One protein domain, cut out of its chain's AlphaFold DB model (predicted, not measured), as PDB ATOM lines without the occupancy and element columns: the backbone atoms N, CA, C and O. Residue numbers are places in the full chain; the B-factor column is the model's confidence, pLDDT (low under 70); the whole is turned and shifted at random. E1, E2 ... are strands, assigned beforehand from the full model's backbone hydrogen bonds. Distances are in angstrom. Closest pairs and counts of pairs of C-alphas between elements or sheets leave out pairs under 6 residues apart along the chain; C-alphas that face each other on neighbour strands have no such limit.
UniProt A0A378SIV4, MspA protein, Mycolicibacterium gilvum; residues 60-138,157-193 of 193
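AT A GLANCE: This is residues 60 to 138 and 157 to 193 of the 193 residues of the protein "MspA protein" of Mycolicibacterium gilvum (UniProt A0A378SIV4). A twisted four-stranded sheet, E1 E2 E3 E8, lies face to face with a two-stranded ribbon, E4 and E7, in a small sandwich whose strands cross. The ribbon runs on past the sandwich into a second two-stranded ribbon, E5 and E6, a long arm that makes much of the length. The printed part has 116 residues with no named helix and eight named strands, E1 to E8 in order along the chain, in the all-strand class; the three sheets, E1 - E2 - E3 - E8, E4 - E7 and E5 - E6, are antiparallel. The whole is extended, with a radius of gyration of the C-alphas of 21.5 A and spans of 76 by 29 by 18 A.

HOW THE PARTS SIT: In the largest sheet, E2, residues 67 to 80, and E3, residues 93 to 105, are inner strands and form a hairpin; N 72 and O 100 are 3.0 A apart, within hydrogen-bond range. E1, residues 60 to 62, is an edge strand and forms a hairpin with E2, with N 61 and O 69 at 2.8 A. E1, E2 and E3 are a meander, each strand the antiparallel neighbour of the one before. E8, residues 185 to 192, is the other edge strand, antiparallel to E3, with N 99 and O 186 at 2.8 A. E4, residues 114 to 123, and E7, residues 169 to 179, are antiparallel at 164 degrees, with N 116 and O 177 at 2.9 A. The sheet E1 E2 E3 E8 and the sheet E4 E7 form a sandwich, two sheets face to face; the parts that face each other are 9.1 A centre to centre, with the strands of the one at 43 degrees to those of the other. The closest C-alphas of E3 and E4 are those of Phe 99 and Val 118, 7.2 A apart. E5, residues 126 to 138, and E6, residues 157 to 166, are antiparallel neighbours at 172 degrees, with N 136 and O 159 at 2.9 A. E4 runs on into E5 at 32 degrees, and E6 into E7 at 39 degrees. E5 and E6 are each apart from E1, E2 and E3.

IN THESE COORDINATES: E1 begins at C-alpha 60, (-35.475, 53.372, -5.217), and is 7.0 A long. E2 is 38.8 A long, E3 38.0 A, E4 28.4 A and E5 29.4 A. E6 is 29.8 A long from C-alpha 157, (7.768, 33.208, -44.915), and E7 is 28.6 A long. E8 is 19.8 A long and ends at C-alpha 192, (-26.769, 30.274, -19.718). E5 bends by 63 degrees at residue 130, E7 by 53 degrees at residue 174 and E8 by 60 degrees at residue 189.

THE WHOLE: The two C-alphas farthest apart are those of Thr 108 and Asn 157, 76.3 A. Residues 139 to 156 are not printed, and C-alphas 138 and 157 are 5.2 A apart across the cut. The link from E2 to E3, residues 81 to 92, is long. The mean pLDDT of the printed part is 91.9, and no printed residue is under 70.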
ATOM      1  N   THR A  60     -34.138  52.824  -5.493       97.31
ATOM      2  CA  THR A  60     -35.475  53.372  -5.217       97.31
ATOM      3  C   THR A  60     -35.682  54.699  -5.944       97.31
ATOM      4  O   THR A  60     -34.790  55.552  -5.972       97.31
ATOM      5  N   ARG A  61     -36.869  54.895  -6.525       96.56
ATOM      6  CA  ARG A  61     -37.305  56.144  -7.162       96.56
ATOM      7  C   ARG A  61     -38.756  56.452  -6.810       96.56
ATOM      8  O   ARG A  61     -39.616  55.579  -6.878       96.56
ATOM      9  N   THR A  62     -39.024  57.713  -6.491       95.69
ATOM     10  CA  THR A  62     -40.385  58.239  -6.367       95.69
ATOM     11  C   THR A  62     -40.825  58.809  -7.714       95.69
ATOM     12  O   THR A  62     -40.073  59.547  -8.353       95.69
ATOM     13  N   THR A  63     -42.018  58.439  -8.167       93.06
ATOM     14  CA  THR A  63     -42.642  58.924  -9.399       93.06
ATOM     15  C   THR A  63     -43.284  60.297  -9.187       93.06
ATOM     16  O   THR A  63     -43.546  60.716  -8.059       93.06
ATOM     17  N   ALA A  64     -43.571  61.010 -10.280       93.44
ATOM     18  CA  ALA A  64     -44.166  62.348 -10.222       93.44
ATOM     19  C   ALA A  64     -45.573  62.377  -9.588       93.44
ATOM     20  O   ALA A  64     -45.985  63.406  -9.059       93.44
ATOM     21  N   ASP A  65     -46.300  61.259  -9.629       92.44
ATOM     22  CA  ASP A  65     -47.637  61.096  -9.058       92.44
ATOM     23  C   ASP A  65     -47.646  60.556  -7.615       92.44
ATOM     24  O   ASP A  65     -48.726  60.447  -7.035       92.44
ATOM     25  N   GLY A  66     -46.476  60.283  -7.016       93.31
ATOM     26  CA  GLY A  66     -46.317  59.978  -5.585       93.31
ATOM     27  C   GLY A  66     -46.089  58.504  -5.216       93.31
ATOM     28  O   GLY A  66     -46.022  58.186  -4.026       93.31
ATOM     29  N   TRP A  67     -45.942  57.602  -6.189       95.06
ATOM     30  CA  TRP A  67     -45.564  56.207  -5.934       95.06
ATOM     31  C   TRP A  67     -44.060  56.075  -5.693       95.06
ATOM     32  O   TRP A  67     -43.251  56.749  -6.320       95.06
ATOM     33  N   THR A  68     -43.661  55.178  -4.801       96.12
ATOM     34  CA  THR A  68     -42.264  54.818  -4.544       96.12
ATOM     35  C   THR A  68     -42.008  53.414  -5.065       96.12
ATOM     36  O   THR A  68     -42.520  52.434  -4.524       96.12
ATOM     37  N   ILE A  69     -41.209  53.329  -6.125       95.94
ATOM     38  CA  ILE A  69     -40.807  52.088  -6.783       95.94
ATOM     39  C   ILE A  69     -39.398  51.745  -6.303       95.94
ATOM     40  O   ILE A  69     -38.497  52.579  -6.389       95.94
ATOM     41  N   SER A  70     -39.192  50.524  -5.819       97.56
ATOM     42  CA  SER A  70     -37.854  49.966  -5.596       97.56
ATOM     43  C   SER A  70     -37.640  48.731  -6.455       97.56
ATOM     44  O   SER A  70     -38.582  47.966  -6.635       97.56
ATOM     45  N   VAL A  71     -36.409  48.521  -6.915       97.81
ATOM     46  CA  VAL A  71     -35.930  47.276  -7.535       97.81
ATOM     47  C   VAL A  71     -34.635  46.843  -6.854       97.81
ATOM     48  O   VAL A  71     -33.848  47.696  -6.435       97.81
ATOM     49  N   TRP A  72     -34.437  45.540  -6.686       98.12
ATOM     50  CA  TRP A  72     -33.226  44.958  -6.101       98.12
ATOM     51  C   TRP A  72     -33.081  43.497  -6.523       98.12
ATOM     52  O   TRP A  72     -34.049  42.885  -6.985       98.12
ATOM     53  N   ALA A  73     -31.890  42.944  -6.326       97.69
ATOM     54  CA  ALA A  73     -31.637  41.523  -6.472       97.69
ATOM     55  C   ALA A  73     -31.115  40.919  -5.160       97.69
ATOM     56  O   ALA A  73     -30.447  41.598  -4.381       97.69
ATOM     57  N   ASP A  74     -31.443  39.649  -4.938       97.00
ATOM     58  CA  ASP A  74     -30.989  38.817  -3.826       97.00
ATOM     59  C   ASP A  74     -30.397  37.509  -4.394       97.00
ATOM     60  O   ASP A  74     -30.869  37.013  -5.422       97.00
ATOM     61  N   ASP A  75     -29.399  36.941  -3.712       95.50
ATOM     62  CA  ASP A  75     -28.780  35.638  -4.019       95.50
ATOM     63  C   ASP A  75     -28.287  35.478  -5.477       95.50
ATOM     64  O   ASP A  75     -28.442  34.418  -6.087       95.50
ATOM     65  N   GLU A  76     -27.714  36.537  -6.061       96.25
ATOM     66  CA  GLU A  76     -27.157  36.478  -7.422       96.25
ATOM     67  C   GLU A  76     -25.893  35.611  -7.514       96.25
ATOM     68  O   GLU A  76     -24.987  35.697  -6.680       96.25
ATOM     69  N   SER A  77     -25.809  34.820  -8.584       95.69
ATOM     70  CA  SER A  77     -24.663  33.970  -8.907       95.69
ATOM     71  C   SER A  77     -24.272  34.055 -10.383       95.69
ATOM     72  O   SER A  77     -25.122  34.174 -11.266       95.69
ATOM     73  N   GLU A  78     -22.966  33.968 -10.642       95.00
ATOM     74  CA  GLU A  78     -22.335  33.926 -11.961       95.00
ATOM     75  C   GLU A  78     -21.245  32.837 -11.974       95.00
ATOM     76  O   GLU A  78     -20.077  33.077 -11.661       95.00
ATOM     77  N   VAL A  79     -21.613  31.606 -12.337       95.00
ATOM     78  CA  VAL A  79     -20.691  30.460 -12.398       95.00
ATOM     79  C   VAL A  79     -20.047  30.384 -13.789       95.00
ATOM     80  O   VAL A  79     -20.754  30.115 -14.761       95.00
ATOM     81  N   PRO A  80     -18.718  30.564 -13.941       93.38
ATOM     82  CA  PRO A  80     -18.057  30.426 -15.237       93.38
ATOM     83  C   PRO A  80     -18.106  28.976 -15.731       93.38
ATOM     84  O   PRO A  80     -17.762  28.053 -14.988       93.38
ATOM     85  N   VAL A  81     -18.458  28.765 -17.000       93.75
ATOM     86  CA  VAL A  81     -18.508  27.430 -17.621       93.75
ATOM     87  C   VAL A  81     -17.659  27.338 -18.887       93.75
ATOM     88  O   VAL A  81     -17.266  28.336 -19.489       93.75
ATOM     89  N   ALA A  82     -17.347  26.106 -19.295       94.06
ATOM     90  CA  ALA A  82     -16.641  25.844 -20.545       94.06
ATOM     91  C   ALA A  82     -17.491  26.318 -21.746       94.06
ATOM     92  O   ALA A  82     -18.617  25.822 -21.898       94.06
ATOM     93  N   PRO A  83     -16.977  27.224 -22.606       93.12
ATOM     94  CA  PRO A  83     -17.745  27.763 -23.721       93.12
ATOM     95  C   PRO A  83     -18.187  26.686 -24.716       93.12
ATOM     96  O   PRO A  83     -17.351  25.922 -25.209       93.12
ATOM     97  N   LEU A  84     -19.468  26.685 -25.099       93.75
ATOM     98  CA  LEU A  84     -20.019  25.807 -26.151       93.75
ATOM     99  C   LEU A  84     -19.274  25.943 -27.492       93.75
ATOM    100  O   LEU A  84     -19.194  24.991 -28.263       93.75
ATOM    101  N   THR A  85     -18.697  27.116 -27.763       90.38
ATOM    102  CA  THR A  85     -17.910  27.397 -28.975       90.38
ATOM    103  C   THR A  85     -16.538  26.718 -28.991       90.38
ATOM    104  O   THR A  85     -15.871  26.742 -30.024       90.38
ATOM    105  N   THR A  86     -16.069  26.171 -27.862       89.31
ATOM    106  CA  THR A  86     -14.683  25.707 -27.617       89.31
ATOM    107  C   THR A  86     -13.590  26.774 -27.815       89.31
ATOM    108  O   THR A  86     -12.401  26.484 -27.690       89.31
ATOM    109  N   SER A  87     -13.968  28.028 -28.082       86.12
ATOM    110  CA  SER A  87     -13.031  29.126 -28.310       86.12
ATOM    111  C   SER A  87     -12.442  29.629 -26.995       86.12
ATOM    112  O   SER A  87     -13.169  30.040 -26.091       86.12
ATOM    113  N   THR A  88     -11.113  29.710 -26.921       85.06
ATOM    114  CA  THR A  88     -10.386  30.302 -25.782       85.06
ATOM    115  C   THR A  88     -10.648  31.803 -25.610       85.06
ATOM    116  O   THR A  88     -10.375  32.357 -24.540       85.06
ATOM    117  N   ALA A  89     -11.200  32.466 -26.632       82.62
ATOM    118  CA  ALA A  89     -11.626  33.863 -26.586       82.62
ATOM    119  C   ALA A  89     -13.093  34.046 -26.149       82.62
ATOM    120  O   ALA A  89     -13.473  35.154 -25.780       82.62
ATOM    121  N   SER A  90     -13.913  32.988 -26.152       87.88
ATOM    122  CA  SER A  90     -15.279  33.045 -25.622       87.88
ATOM    123  C   SER A  90     -15.281  32.954 -24.094       87.88
ATOM    124  O   SER A  90     -14.413  32.324 -23.485       87.88
ATOM    125  N   ARG A  91     -16.271  33.578 -23.463       90.94
ATOM    126  CA  ARG A  91     -16.630  33.396 -22.053       90.94
ATOM    127  C   ARG A  91     -18.111  33.069 -22.008       90.94
ATOM    128  O   ARG A  91     -18.835  33.488 -22.905       90.94
ATOM    129  N   GLU A  92     -18.505  32.286 -21.021       93.06
ATOM    130  CA  GLU A  92     -19.875  31.827 -20.859       93.06
ATOM    131  C   GLU A  92     -20.112  31.516 -19.381       93.06
ATOM    132  O   GLU A  92     -19.207  31.014 -18.699       93.06
ATOM    133  N   TYR A  93     -21.301  31.837 -18.892       94.44
ATOM    134  CA  TYR A  93     -21.666  31.756 -17.484       94.44
ATOM    135  C   TYR A  93     -23.018  31.063 -17.324       94.44
ATOM    136  O   TYR A  93     -23.895  31.154 -18.183       94.44
ATOM    137  N   ILE A  94     -23.183  30.372 -16.202       95.50
ATOM    138  CA  ILE A  94     -24.489  29.990 -15.674       95.50
ATOM    139  C   ILE A  94     -24.838  31.004 -14.592       95.50
ATOM    140  O   ILE A  94     -24.082  31.164 -13.634       95.50
ATOM    141  N   VAL A  95     -25.956  31.701 -14.766       95.94
ATOM    142  CA  VAL A  95     -26.389  32.792 -13.896       95.94
ATOM    143  C   VAL A  95     -27.725  32.488 -13.228       95.94
ATOM    144  O   VAL A  95     -28.614  31.843 -13.799       95.94
ATOM    145  N   GLY A  96     -27.861  32.963 -11.995       95.44
ATOM    146  CA  GLY A  96     -29.052  32.809 -11.169       95.44
ATOM    147  C   GLY A  96     -29.245  34.001 -10.239       95.44
ATOM    148  O   GLY A  96     -28.355  34.834 -10.087       95.44
ATOM    149  N   GLY A  97     -30.432  34.096  -9.644       96.38
ATOM    150  CA  GLY A  97     -30.753  35.142  -8.674       96.38
ATOM    151  C   GLY A  97     -32.247  35.421  -8.554       96.38
ATOM    152  O   GLY A  97     -33.066  34.988  -9.376       96.38
ATOM    153  N   ALA A  98     -32.615  36.163  -7.515       97.44
ATOM    154  CA  ALA A  98     -33.972  36.621  -7.262       97.44
ATOM    155  C   ALA A  98     -34.077  38.131  -7.487       97.44
ATOM    156  O   ALA A  98     -33.520  38.920  -6.737       97.44
ATOM    157  N   PHE A  99     -34.837  38.534  -8.499       97.81
ATOM    158  CA  PHE A  99     -35.015  39.922  -8.905       97.81
ATOM    159  C   PHE A  99     -36.395  40.394  -8.483       97.81
ATOM    160  O   PHE A  99     -37.419  39.862  -8.923       97.81
ATOM    161  N   ASN A 100     -36.433  41.397  -7.623       97.88
ATOM    162  CA  ASN A 100     -37.643  41.833  -6.950       97.88
ATOM    163  C   ASN A 100     -37.928  43.300  -7.269       97.88
ATOM    164  O   ASN A 100     -37.010  44.106  -7.458       97.88
ATOM    165  N   ALA A 101     -39.204  43.670  -7.242       97.38
ATOM    166  CA  ALA A 101     -39.606  45.062  -7.118       97.38
ATOM    167  C   ALA A 101     -40.665  45.232  -6.027       97.38
ATOM    168  O   ALA A 101     -41.303  44.271  -5.610       97.38
ATOM    169  N   SER A 102     -40.856  46.470  -5.580       96.44
ATOM    170  CA  SER A 102     -41.921  46.855  -4.649       96.44
ATOM    171  C   SER A 102     -42.459  48.231  -5.024       96.44
ATOM    172  O   SER A 102     -41.669  49.171  -5.177       96.44
ATOM    173  N   VAL A 103     -43.778  48.375  -5.118       95.75
ATOM    174  CA  VAL A 103     -44.478  49.642  -5.371       95.75
ATOM    175  C   VAL A 103     -45.262  50.030  -4.119       95.75
ATOM    176  O   VAL A 103     -46.179  49.328  -3.710       95.75
ATOM    177  N   THR A 104     -44.889  51.145  -3.495       94.00
ATOM    178  CA  THR A 104     -45.440  51.606  -2.207       94.00
ATOM    179  C   THR A 104     -45.752  53.103  -2.233       94.00
ATOM    180  O   THR A 104     -45.426  53.795  -3.194       94.00
ATOM    181  N   GLY A 105     -46.375  53.627  -1.177       88.38
ATOM    182  CA  GLY A 105     -46.750  55.040  -1.065       88.38
ATOM    183  C   GLY A 105     -48.246  55.275  -1.270       88.38
ATOM    184  O   GLY A 105     -49.043  54.341  -1.249       88.38
ATOM    185  N   ALA A 106     -48.618  56.543  -1.431       84.44
ATOM    186  CA  ALA A 106     -49.997  56.991  -1.610       84.44
ATOM    187  C   ALA A 106     -50.074  57.888  -2.852       84.44
ATOM    188  O   ALA A 106     -50.299  59.096  -2.753       84.44
ATOM    189  N   GLY A 107     -49.792  57.299  -4.016       86.75
ATOM    190  CA  GLY A 107     -49.841  58.023  -5.277       86.75
ATOM    191  C   GLY A 107     -51.259  58.479  -5.631       86.75
ATOM    192  O   GLY A 107     -52.256  57.898  -5.208       86.75
ATOM    193  N   THR A 108     -51.341  59.544  -6.420       90.56
ATOM    194  CA  THR A 108     -52.604  60.186  -6.835       90.56
ATOM    195  C   THR A 108     -53.359  59.427  -7.932       90.56
ATOM    196  O   THR A 108     -54.503  59.759  -8.240       90.56
ATOM    197  N   THR A 109     -52.735  58.405  -8.520       89.25
ATOM    198  CA  THR A 109     -53.277  57.560  -9.592       89.25
ATOM    199  C   THR A 109     -53.658  56.176  -9.066       89.25
ATOM    200  O   THR A 109     -53.115  55.702  -8.075       89.25
ATOM    201  N   THR A 110     -54.560  55.474  -9.752       88.44
ATOM    202  CA  THR A 110     -54.825  54.056  -9.461       88.44
ATOM    203  C   THR A 110     -53.750  53.181 -10.100       88.44
ATOM    204  O   THR A 110     -53.563  53.238 -11.317       88.44
ATOM    205  N   LEU A 111     -53.090  52.316  -9.319       87.69
ATOM    206  CA  LEU A 111     -52.169  51.312  -9.860       87.69
ATOM    207  C   LEU A 111     -52.912  50.335 -10.785       87.69
ATOM    208  O   LEU A 111     -53.791  49.589 -10.353       87.69
ATOM    209  N   THR A 112     -52.535  50.319 -12.062       88.44
ATOM    210  CA  THR A 112     -53.043  49.370 -13.070       88.44
ATOM    211  C   THR A 112     -52.124  48.162 -13.269       88.44
ATOM    212  O   THR A 112     -52.524  47.178 -13.900       88.44
ATOM    213  N   GLY A 113     -50.913  48.226 -12.708       89.06
ATOM    214  CA  GLY A 113     -49.854  47.234 -12.826       89.06
ATOM    215  C   GLY A 113     -48.543  47.835 -13.327       89.06
ATOM    216  O   GLY A 113     -48.371  49.052 -13.361       89.06
ATOM    217  N   GLY A 114     -47.618  46.970 -13.726       92.69
ATOM    218  CA  GLY A 114     -46.316  47.349 -14.261       92.69
ATOM    219  C   GLY A 114     -45.676  46.221 -15.062       92.69
ATOM    220  O   GLY A 114     -46.290  45.186 -15.329       92.69
ATOM    221  N   THR A 115     -44.428  46.423 -15.474       95.94
ATOM    222  CA  THR A 115     -43.607  45.384 -16.104       95.94
ATOM    223  C   THR A 115     -42.243  45.352 -15.436       95.94
ATOM    224  O   THR A 115     -41.574  46.379 -15.368       95.94
ATOM    225  N   LEU A 116     -41.857  44.183 -14.928       96.38
ATOM    226  CA  LEU A 116     -40.527  43.914 -14.393       96.38
ATOM    227  C   LEU A 116     -39.717  43.229 -15.496       96.38
ATOM    228  O   LEU A 116     -40.173  42.240 -16.069       96.38
ATOM    229  N   GLU A 117     -38.549  43.772 -15.814       96.19
ATOM    230  CA  GLU A 117     -37.640  43.247 -16.832       96.19
ATOM    231  C   GLU A 117     -36.273  43.006 -16.198       96.19
ATOM    232  O   GLU A 117     -35.793  43.836 -15.425       96.19
ATOM    233  N   VAL A 118     -35.681  41.855 -16.503       96.19
ATOM    234  CA  VAL A 118     -34.393  41.408 -15.972       96.19
ATOM    235  C   VAL A 118     -33.511  40.991 -17.137       96.19
ATOM    236  O   VAL A 118     -33.946  40.270 -18.041       96.19
ATOM    237  N   GLY A 119     -32.264  41.444 -17.109       94.12
ATOM    238  CA  GLY A 119     -31.271  41.152 -18.127       94.12
ATOM    239  C   GLY A 119     -29.883  41.625 -17.719       94.12
ATOM    240  O   GLY A 119     -29.739  42.454 -16.821       94.12
ATOM    241  N   TYR A 120     -28.873  41.107 -18.410       92.25
ATOM    242  CA  TYR A 120     -27.462  41.371 -18.133       92.25
ATOM    243  C   TYR A 120     -26.881  42.357 -19.150       92.25
ATOM    244  O   TYR A 120     -27.306  42.399 -20.307       92.25
ATOM    245  N   GLN A 121     -25.895  43.154 -18.733       93.06
ATOM    246  CA  GLN A 121     -25.129  44.023 -19.629       93.06
ATOM    247  C   GLN A 121     -23.727  43.449 -19.804       93.06
ATOM    248  O   GLN A 121     -22.916  43.476 -18.882       93.06
ATOM    249  N   ILE A 122     -23.440  42.931 -20.995       91.88
ATOM    250  CA  ILE A 122     -22.192  42.227 -21.294       91.88
ATOM    251  C   ILE A 122     -21.307  43.149 -22.119       91.88
ATOM    252  O   ILE A 122     -21.596  43.420 -23.285       91.88
ATOM    253  N   GLY A 123     -20.237  43.645 -21.503       90.88
ATOM    254  CA  GLY A 123     -19.234  44.476 -22.158       90.88
ATOM    255  C   GLY A 123     -17.997  43.681 -22.559       90.88
ATOM    256  O   GLY A 123     -17.307  43.143 -21.695       90.88
ATOM    257  N   CYS A 124     -17.648  43.682 -23.845       88.19
ATOM    258  CA  CYS A 124     -16.279  43.400 -24.274       88.19
ATOM    259  C   CYS A 124     -15.545  44.729 -24.521       88.19
ATOM    260  O   CYS A 124     -16.096  45.650 -25.118       88.19
ATOM    261  N   GLY A 125     -14.297  44.855 -24.057       82.94
ATOM    262  CA  GLY A 125     -13.483  46.050 -24.336       82.94
ATOM    263  C   GLY A 125     -12.929  46.066 -25.765       82.94
ATOM    264  O   GLY A 125     -12.805  47.119 -26.386       82.94
ATOM    265  N   ILE A 126     -12.631  44.880 -26.299       83.75
ATOM    266  CA  ILE A 126     -12.119  44.637 -27.648       83.75
ATOM    267  C   ILE A 126     -12.841  43.405 -28.200       83.75
ATOM    268  O   ILE A 126     -13.004  42.412 -27.490       83.75
ATOM    269  N   GLU A 127     -13.249  43.469 -29.461       84.62
ATOM    270  CA  GLU A 127     -13.828  42.358 -30.214       84.62
ATOM    271  C   GLU A 127     -12.786  41.866 -31.242       84.62
ATOM    272  O   GLU A 127     -12.087  42.661 -31.880       84.62
ATOM    273  N   LEU A 128     -12.640  40.546 -31.390       83.06
ATOM    274  CA  LEU A 128     -11.890  39.963 -32.505       83.06
ATOM    275  C   LEU A 128     -12.751  40.118 -33.759       83.06
ATOM    276  O   LEU A 128     -13.851  39.574 -33.819       83.06
ATOM    277  N   GLY A 129     -12.271  40.872 -34.747       76.50
ATOM    278  CA  GLY A 129     -13.012  41.103 -35.986       76.50
ATOM    279  C   GLY A 129     -13.215  39.817 -36.790       76.50
ATOM    280  O   GLY A 129     -12.630  38.783 -36.485       76.50
ATOM    281  N   VAL A 130     -13.976  39.892 -37.886       74.06
ATOM    282  CA  VAL A 130     -14.320  38.732 -38.744       74.06
ATOM    283  C   VAL A 130     -13.121  37.902 -39.233       74.06
ATOM    284  O   VAL A 130     -13.270  36.732 -39.561       74.06
ATOM    285  N   ASN A 131     -11.931  38.508 -39.270       76.19
ATOM    286  CA  ASN A 131     -10.673  37.880 -39.672       76.19
ATOM    287  C   ASN A 131      -9.863  37.295 -38.494       76.19
ATOM    288  O   ASN A 131      -8.880  36.600 -38.732       76.19
ATOM    289  N   GLY A 132     -10.249  37.578 -37.246       82.75
ATOM    290  CA  GLY A 132      -9.665  37.037 -36.018       82.75
ATOM    291  C   GLY A 132      -8.144  37.179 -35.930       82.75
ATOM    292  O   GLY A 132      -7.588  38.267 -36.096       82.75
ATOM    293  N   VAL A 133      -7.478  36.054 -35.663       84.69
ATOM    294  CA  VAL A 133      -6.025  35.901 -35.796       84.69
ATOM    295  C   VAL A 133      -5.756  35.098 -37.065       84.69
ATOM    296  O   VAL A 133      -6.064  33.909 -37.121       84.69
ATOM    297  N   GLN A 134      -5.160  35.730 -38.075       86.06
ATOM    298  CA  GLN A 134      -4.697  35.042 -39.278       86.06
ATOM    299  C   GLN A 134      -3.220  34.682 -39.136       86.06
ATOM    300  O   GLN A 134      -2.379  35.561 -38.950       86.06
ATOM    301  N   LEU A 135      -2.904  33.397 -39.278       88.44
ATOM    302  CA  LEU A 135      -1.544  32.895 -39.458       88.44
ATOM    303  C   LEU A 135      -1.373  32.518 -40.932       88.44
ATOM    304  O   LEU A 135      -1.976  31.554 -41.399       88.44
ATOM    305  N   THR A 136      -0.561  33.275 -41.666       89.19
ATOM    306  CA  THR A 136      -0.202  32.962 -43.056       89.19
ATOM    307  C   THR A 136       1.201  32.379 -43.086       89.19
ATOM    308  O   THR A 136       2.137  33.006 -42.601       89.19
ATOM    309  N   GLY A 137       1.365  31.199 -43.680       90.38
ATOM    310  CA  GLY A 137       2.670  30.607 -43.972       90.38
ATOM    311  C   GLY A 137       2.812  30.347 -45.466       90.38
ATOM    312  O   GLY A 137       1.871  29.865 -46.097       90.38
ATOM    313  N   SER A 138       3.975  30.644 -46.040       86.69
ATOM    314  CA  SER A 138       4.303  30.277 -47.418       86.69
ATOM    315  C   SER A 138       5.713  29.703 -47.519       86.69
ATOM    316  O   SER A 138       6.656  30.176 -46.885       86.69
ATOM    317  N   ASN A 157       8.339  32.000 -45.500       88.88
ATOM    318  CA  ASN A 157       7.768  33.208 -44.915       88.88
ATOM    319  C   ASN A 157       6.620  32.827 -43.981       88.88
ATOM    320  O   ASN A 157       5.852  31.905 -44.260       88.88
ATOM    321  N   GLY A 158       6.475  33.581 -42.897       91.19
ATOM    322  CA  GLY A 158       5.330  33.501 -42.002       91.19
ATOM    323  C   GLY A 158       4.915  34.900 -41.568       91.19
ATOM    324  O   GLY A 158       5.773  35.746 -41.318       91.19
ATOM    325  N   SER A 159       3.615  35.149 -41.474       90.56
ATOM    326  CA  SER A 159       3.062  36.371 -40.897       90.56
ATOM    327  C   SER A 159       1.876  36.051 -39.992       90.56
ATOM    328  O   SER A 159       1.116  35.109 -40.228       90.56
ATOM    329  N   VAL A 160       1.730  36.849 -38.936       90.19
ATOM    330  CA  VAL A 160       0.571  36.831 -38.043       90.19
ATOM    331  C   VAL A 160      -0.092  38.196 -38.129       90.19
ATOM    332  O   VAL A 160       0.568  39.213 -37.917       90.19
ATOM    333  N   ALA A 161      -1.385  38.219 -38.428       88.44
ATOM    334  CA  ALA A 161      -2.208  39.420 -38.400       88.44
ATOM    335  C   ALA A 161      -3.328  39.239 -37.371       88.44
ATOM    336  O   ALA A 161      -4.029  38.229 -37.381       88.44
ATOM    337  N   VAL A 162      -3.495  40.218 -36.483       88.44
ATOM    338  CA  VAL A 162      -4.554  40.228 -35.467       88.44
ATOM    339  C   VAL A 162      -5.506  41.371 -35.788       88.44
ATOM    340  O   VAL A 162      -5.114  42.537 -35.775       88.44
ATOM    341  N   TYR A 163      -6.754  41.034 -36.091       87.44
ATOM    342  CA  TYR A 163      -7.784  41.994 -36.467       87.44
ATOM    343  C   TYR A 163      -8.633  42.327 -35.244       87.44
ATOM    344  O   TYR A 163      -9.506  41.555 -34.853       87.44
ATOM    345  N   LEU A 164      -8.363  43.480 -34.638       87.94
ATOM    346  CA  LEU A 164      -9.098  43.988 -33.482       87.94
ATOM    347  C   LEU A 164     -10.088  45.070 -33.918       87.94
ATOM    348  O   LEU A 164      -9.742  45.956 -34.701       87.94
ATOM    349  N   VAL A 165     -11.299  45.020 -33.373       89.44
ATOM    350  CA  VAL A 165     -12.295  46.094 -33.450       89.44
ATOM    351  C   VAL A 165     -12.659  46.563 -32.037       89.44
ATOM    352  O   VAL A 165     -12.549  45.780 -31.088       89.44
ATOM    353  N   PRO A 166     -13.064  47.836 -31.854       89.75
ATOM    354  CA  PRO A 166     -13.565  48.312 -30.569       89.75
ATOM    355  C   PRO A 166     -14.723  47.434 -30.095       89.75
ATOM    356  O   PRO A 166     -15.646  47.163 -30.867       89.75
ATOM    357  N   GLY A 167     -14.656  46.981 -28.844       87.38
ATOM    358  CA  GLY A 167     -15.706  46.156 -28.264       87.38
ATOM    359  C   GLY A 167     -16.991  46.941 -27.987       87.38
ATOM    360  O   GLY A 167     -17.061  48.162 -28.154       87.38
ATOM    361  N   LYS A 168     -18.040  46.217 -27.595       89.81
ATOM    362  CA  LYS A 168     -19.397  46.742 -27.406       89.81
ATOM    363  C   LYS A 168     -19.985  46.254 -26.090       89.81
ATOM    364  O   LYS A 168     -19.568  45.228 -25.553       89.81
ATOM    365  N   VAL A 169     -20.991  46.981 -25.612       92.06
ATOM    366  CA  VAL A 169     -21.874  46.536 -24.532       92.06
ATOM    367  C   VAL A 169     -23.181  46.062 -25.151       92.06
ATOM    368  O   VAL A 169     -23.868  46.841 -25.812       92.06
ATOM    369  N   ASN A 170     -23.513  44.793 -24.936       91.25
ATOM    370  CA  ASN A 170     -24.765  44.186 -25.370       91.25
ATOM    371  C   ASN A 170     -25.686  43.996 -24.161       91.25
ATOM    372  O   ASN A 170     -25.248  43.524 -23.113       91.25
ATOM    373  N   ILE A 171     -26.965  44.336 -24.315       92.12
ATOM    374  CA  ILE A 171     -27.998  44.029 -23.320       92.12
ATOM    375  C   ILE A 171     -28.594  42.670 -23.689       92.12
ATOM    376  O   ILE A 171     -29.136  42.518 -24.786       92.12
ATOM    377  N   VAL A 172     -28.501  41.700 -22.783       93.62
ATOM    378  CA  VAL A 172     -29.130  40.382 -22.914       93.62
ATOM    379  C   VAL A 172     -30.403  40.371 -22.065       93.62
ATOM    380  O   VAL A 172     -30.307  40.226 -20.845       93.62
ATOM    381  N   PRO A 173     -31.598  40.551 -22.659       92.62
ATOM    382  CA  PRO A 173     -32.852  40.404 -21.931       92.62
ATOM    383  C   PRO A 173     -33.073  38.925 -21.597       92.62
ATOM    384  O   PRO A 173     -33.018  38.076 -22.487       92.62
ATOM    385  N   VAL A 174     -33.340  38.617 -20.328       94.25
ATOM    386  CA  VAL A 174     -33.546  37.235 -19.862       94.25
ATOM    387  C   VAL A 174     -35.015  36.956 -19.583       94.25
ATOM    388  O   VAL A 174     -35.549  35.939 -20.023       94.25
ATOM    389  N   SER A 175     -35.699  37.858 -18.875       94.81
ATOM    390  CA  SER A 175     -37.110  37.670 -18.538       94.81
ATOM    391  C   SER A 175     -37.860  38.991 -18.417       94.81
ATOM    392  O   SER A 175     -37.296  40.025 -18.057       94.81
ATOM    393  N   LYS A 176     -39.158  38.947 -18.723       96.19
ATOM    394  CA  LYS A 176     -40.062  40.096 -18.699       96.19
ATOM    395  C   LYS A 176     -41.438  39.661 -18.210       96.19
ATOM    396  O   LYS A 176     -42.094  38.842 -18.849       96.19
ATOM    397  N   MET A 177     -41.885  40.225 -17.093       95.56
ATOM    398  CA  MET A 177     -43.148  39.877 -16.443       95.56
ATOM    399  C   MET A 177     -44.047  41.104 -16.313       95.56
ATOM    400  O   MET A 177     -43.686  42.086 -15.668       95.56
ATOM    401  N   VAL A 178     -45.255  41.024 -16.873       96.19
ATOM    402  CA  VAL A 178     -46.331  41.987 -16.601       96.19
ATOM    403  C   VAL A 178     -47.027  41.580 -15.302       96.19
ATOM    404  O   VAL A 178     -47.418  40.425 -15.146       96.19
ATOM    405  N   PHE A 179     -47.198  42.519 -14.376       94.06
ATOM    406  CA  PHE A 179     -47.771  42.265 -13.051       94.06
ATOM    407  C   PHE A 179     -48.834  43.310 -12.691       94.06
ATOM    408  O   PHE A 179     -48.834  44.410 -13.235       94.06
ATOM    409  N   LYS A 180     -49.742  42.973 -11.764       90.81
ATOM    410  CA  LYS A 180     -50.770  43.895 -11.225       90.81
ATOM    411  C   LYS A 180     -50.653  44.184  -9.723       90.81
ATOM    412  O   LYS A 180     -51.316  45.093  -9.239       90.81
ATOM    413  N   GLY A 181     -49.864  43.394  -8.995       88.31
ATOM    414  CA  GLY A 181     -49.613  43.597  -7.566       88.31
ATOM    415  C   GLY A 181     -48.563  44.676  -7.294       88.31
ATOM    416  O   GLY A 181     -48.049  45.307  -8.213       88.31
ATOM    417  N   THR A 182     -48.227  44.855  -6.022       92.69
ATOM    418  CA  THR A 182     -47.187  45.784  -5.563       92.69
ATOM    419  C   THR A 182     -45.793  45.163  -5.557       92.69
ATOM    420  O   THR A 182     -44.834  45.873  -5.837       92.69
ATOM    421  N   ASP A 183     -45.681  43.855  -5.300       95.19
ATOM    422  CA  ASP A 183     -44.411  43.182  -4.987       95.19
ATOM    423  C   ASP A 183     -44.108  42.017  -5.957       95.19
ATOM    424  O   ASP A 183     -44.233  40.842  -5.597       95.19
ATOM    425  N   PRO A 184     -43.788  42.300  -7.236       96.69
ATOM    426  CA  PRO A 184     -43.402  41.277  -8.203       96.69
ATOM    427  C   PRO A 184     -41.992  40.728  -7.933       96.69
ATOM    428  O   PRO A 184     -41.066  41.468  -7.601       96.69
ATOM    429  N   ARG A 185     -41.809  39.432  -8.201       96.75
ATOM    430  CA  ARG A 185     -40.508  38.754  -8.202       96.75
ATOM    431  C   ARG A 185     -40.349  37.907  -9.461       96.75
ATOM    432  O   ARG A 185     -41.264  37.176  -9.832       96.75
ATOM    433  N   ILE A 186     -39.177  37.982 -10.079       97.56
ATOM    434  CA  ILE A 186     -38.680  37.042 -11.086       97.56
ATOM    435  C   ILE A 186     -37.518  36.290 -10.437       97.56
ATOM    436  O   ILE A 186     -36.608  36.913  -9.904       97.56
ATOM    437  N   THR A 187     -37.526  34.961 -10.486       97.25
ATOM    438  CA  THR A 187     -36.367  34.151 -10.087       97.25
ATOM    439  C   THR A 187     -35.763  33.540 -11.344       97.25
ATOM    440  O   THR A 187     -36.495  32.992 -12.170       97.25
ATOM    441  N   ILE A 188     -34.447  33.653 -11.488       96.19
ATOM    442  CA  ILE A 188     -33.659  33.044 -12.560       96.19
ATOM    443  C   ILE A 188     -32.833  31.918 -11.938       96.19
ATOM    444  O   ILE A 188     -32.286  32.059 -10.843       96.19
ATOM    445  N   SER A 189     -32.770  30.780 -12.621       94.50
ATOM    446  CA  SER A 189     -31.986  29.617 -12.209       94.50
ATOM    447  C   SER A 189     -31.434  28.949 -13.458       94.50
ATOM    448  O   SER A 189     -32.159  28.804 -14.443       94.50
ATOM    449  N   ASP A 190     -30.155  28.584 -13.412       93.75
ATOM    450  CA  ASP A 190     -29.433  27.882 -14.476       93.75
ATOM    451  C   ASP A 190     -29.524  28.534 -15.876       93.75
ATOM    452  O   ASP A 190     -29.466  27.848 -16.901       93.75
ATOM    453  N   PHE A 191     -29.663  29.865 -15.950       95.38
ATOM    454  CA  PHE A 191     -29.690  30.564 -17.235       95.38
ATOM    455  C   PHE A 191     -28.274  30.665 -17.802       95.38
ATOM    456  O   PHE A 191     -27.351  31.048 -17.094       95.38
ATOM    457  N   ARG A 192     -28.089  30.323 -19.078       95.06
ATOM    458  CA  ARG A 192     -26.769  30.274 -19.718       95.06
ATOM    459  C   ARG A 192     -26.562  31.475 -20.638       95.06
ATOM    460  O   ARG A 192     -27.429  31.738 -21.475       95.06
ATOM    461  N   VAL A 193     -25.440  32.183 -20.475       92.69
ATOM    462  CA  VAL A 193     -25.152  33.472 -21.136       92.69
ATOM    463  C   VAL A 193     -23.689  33.639 -21.544       92.69
ATOM    464  O   VAL A 193     -22.806  33.249 -20.749       92.69
TER     465      VAL A 193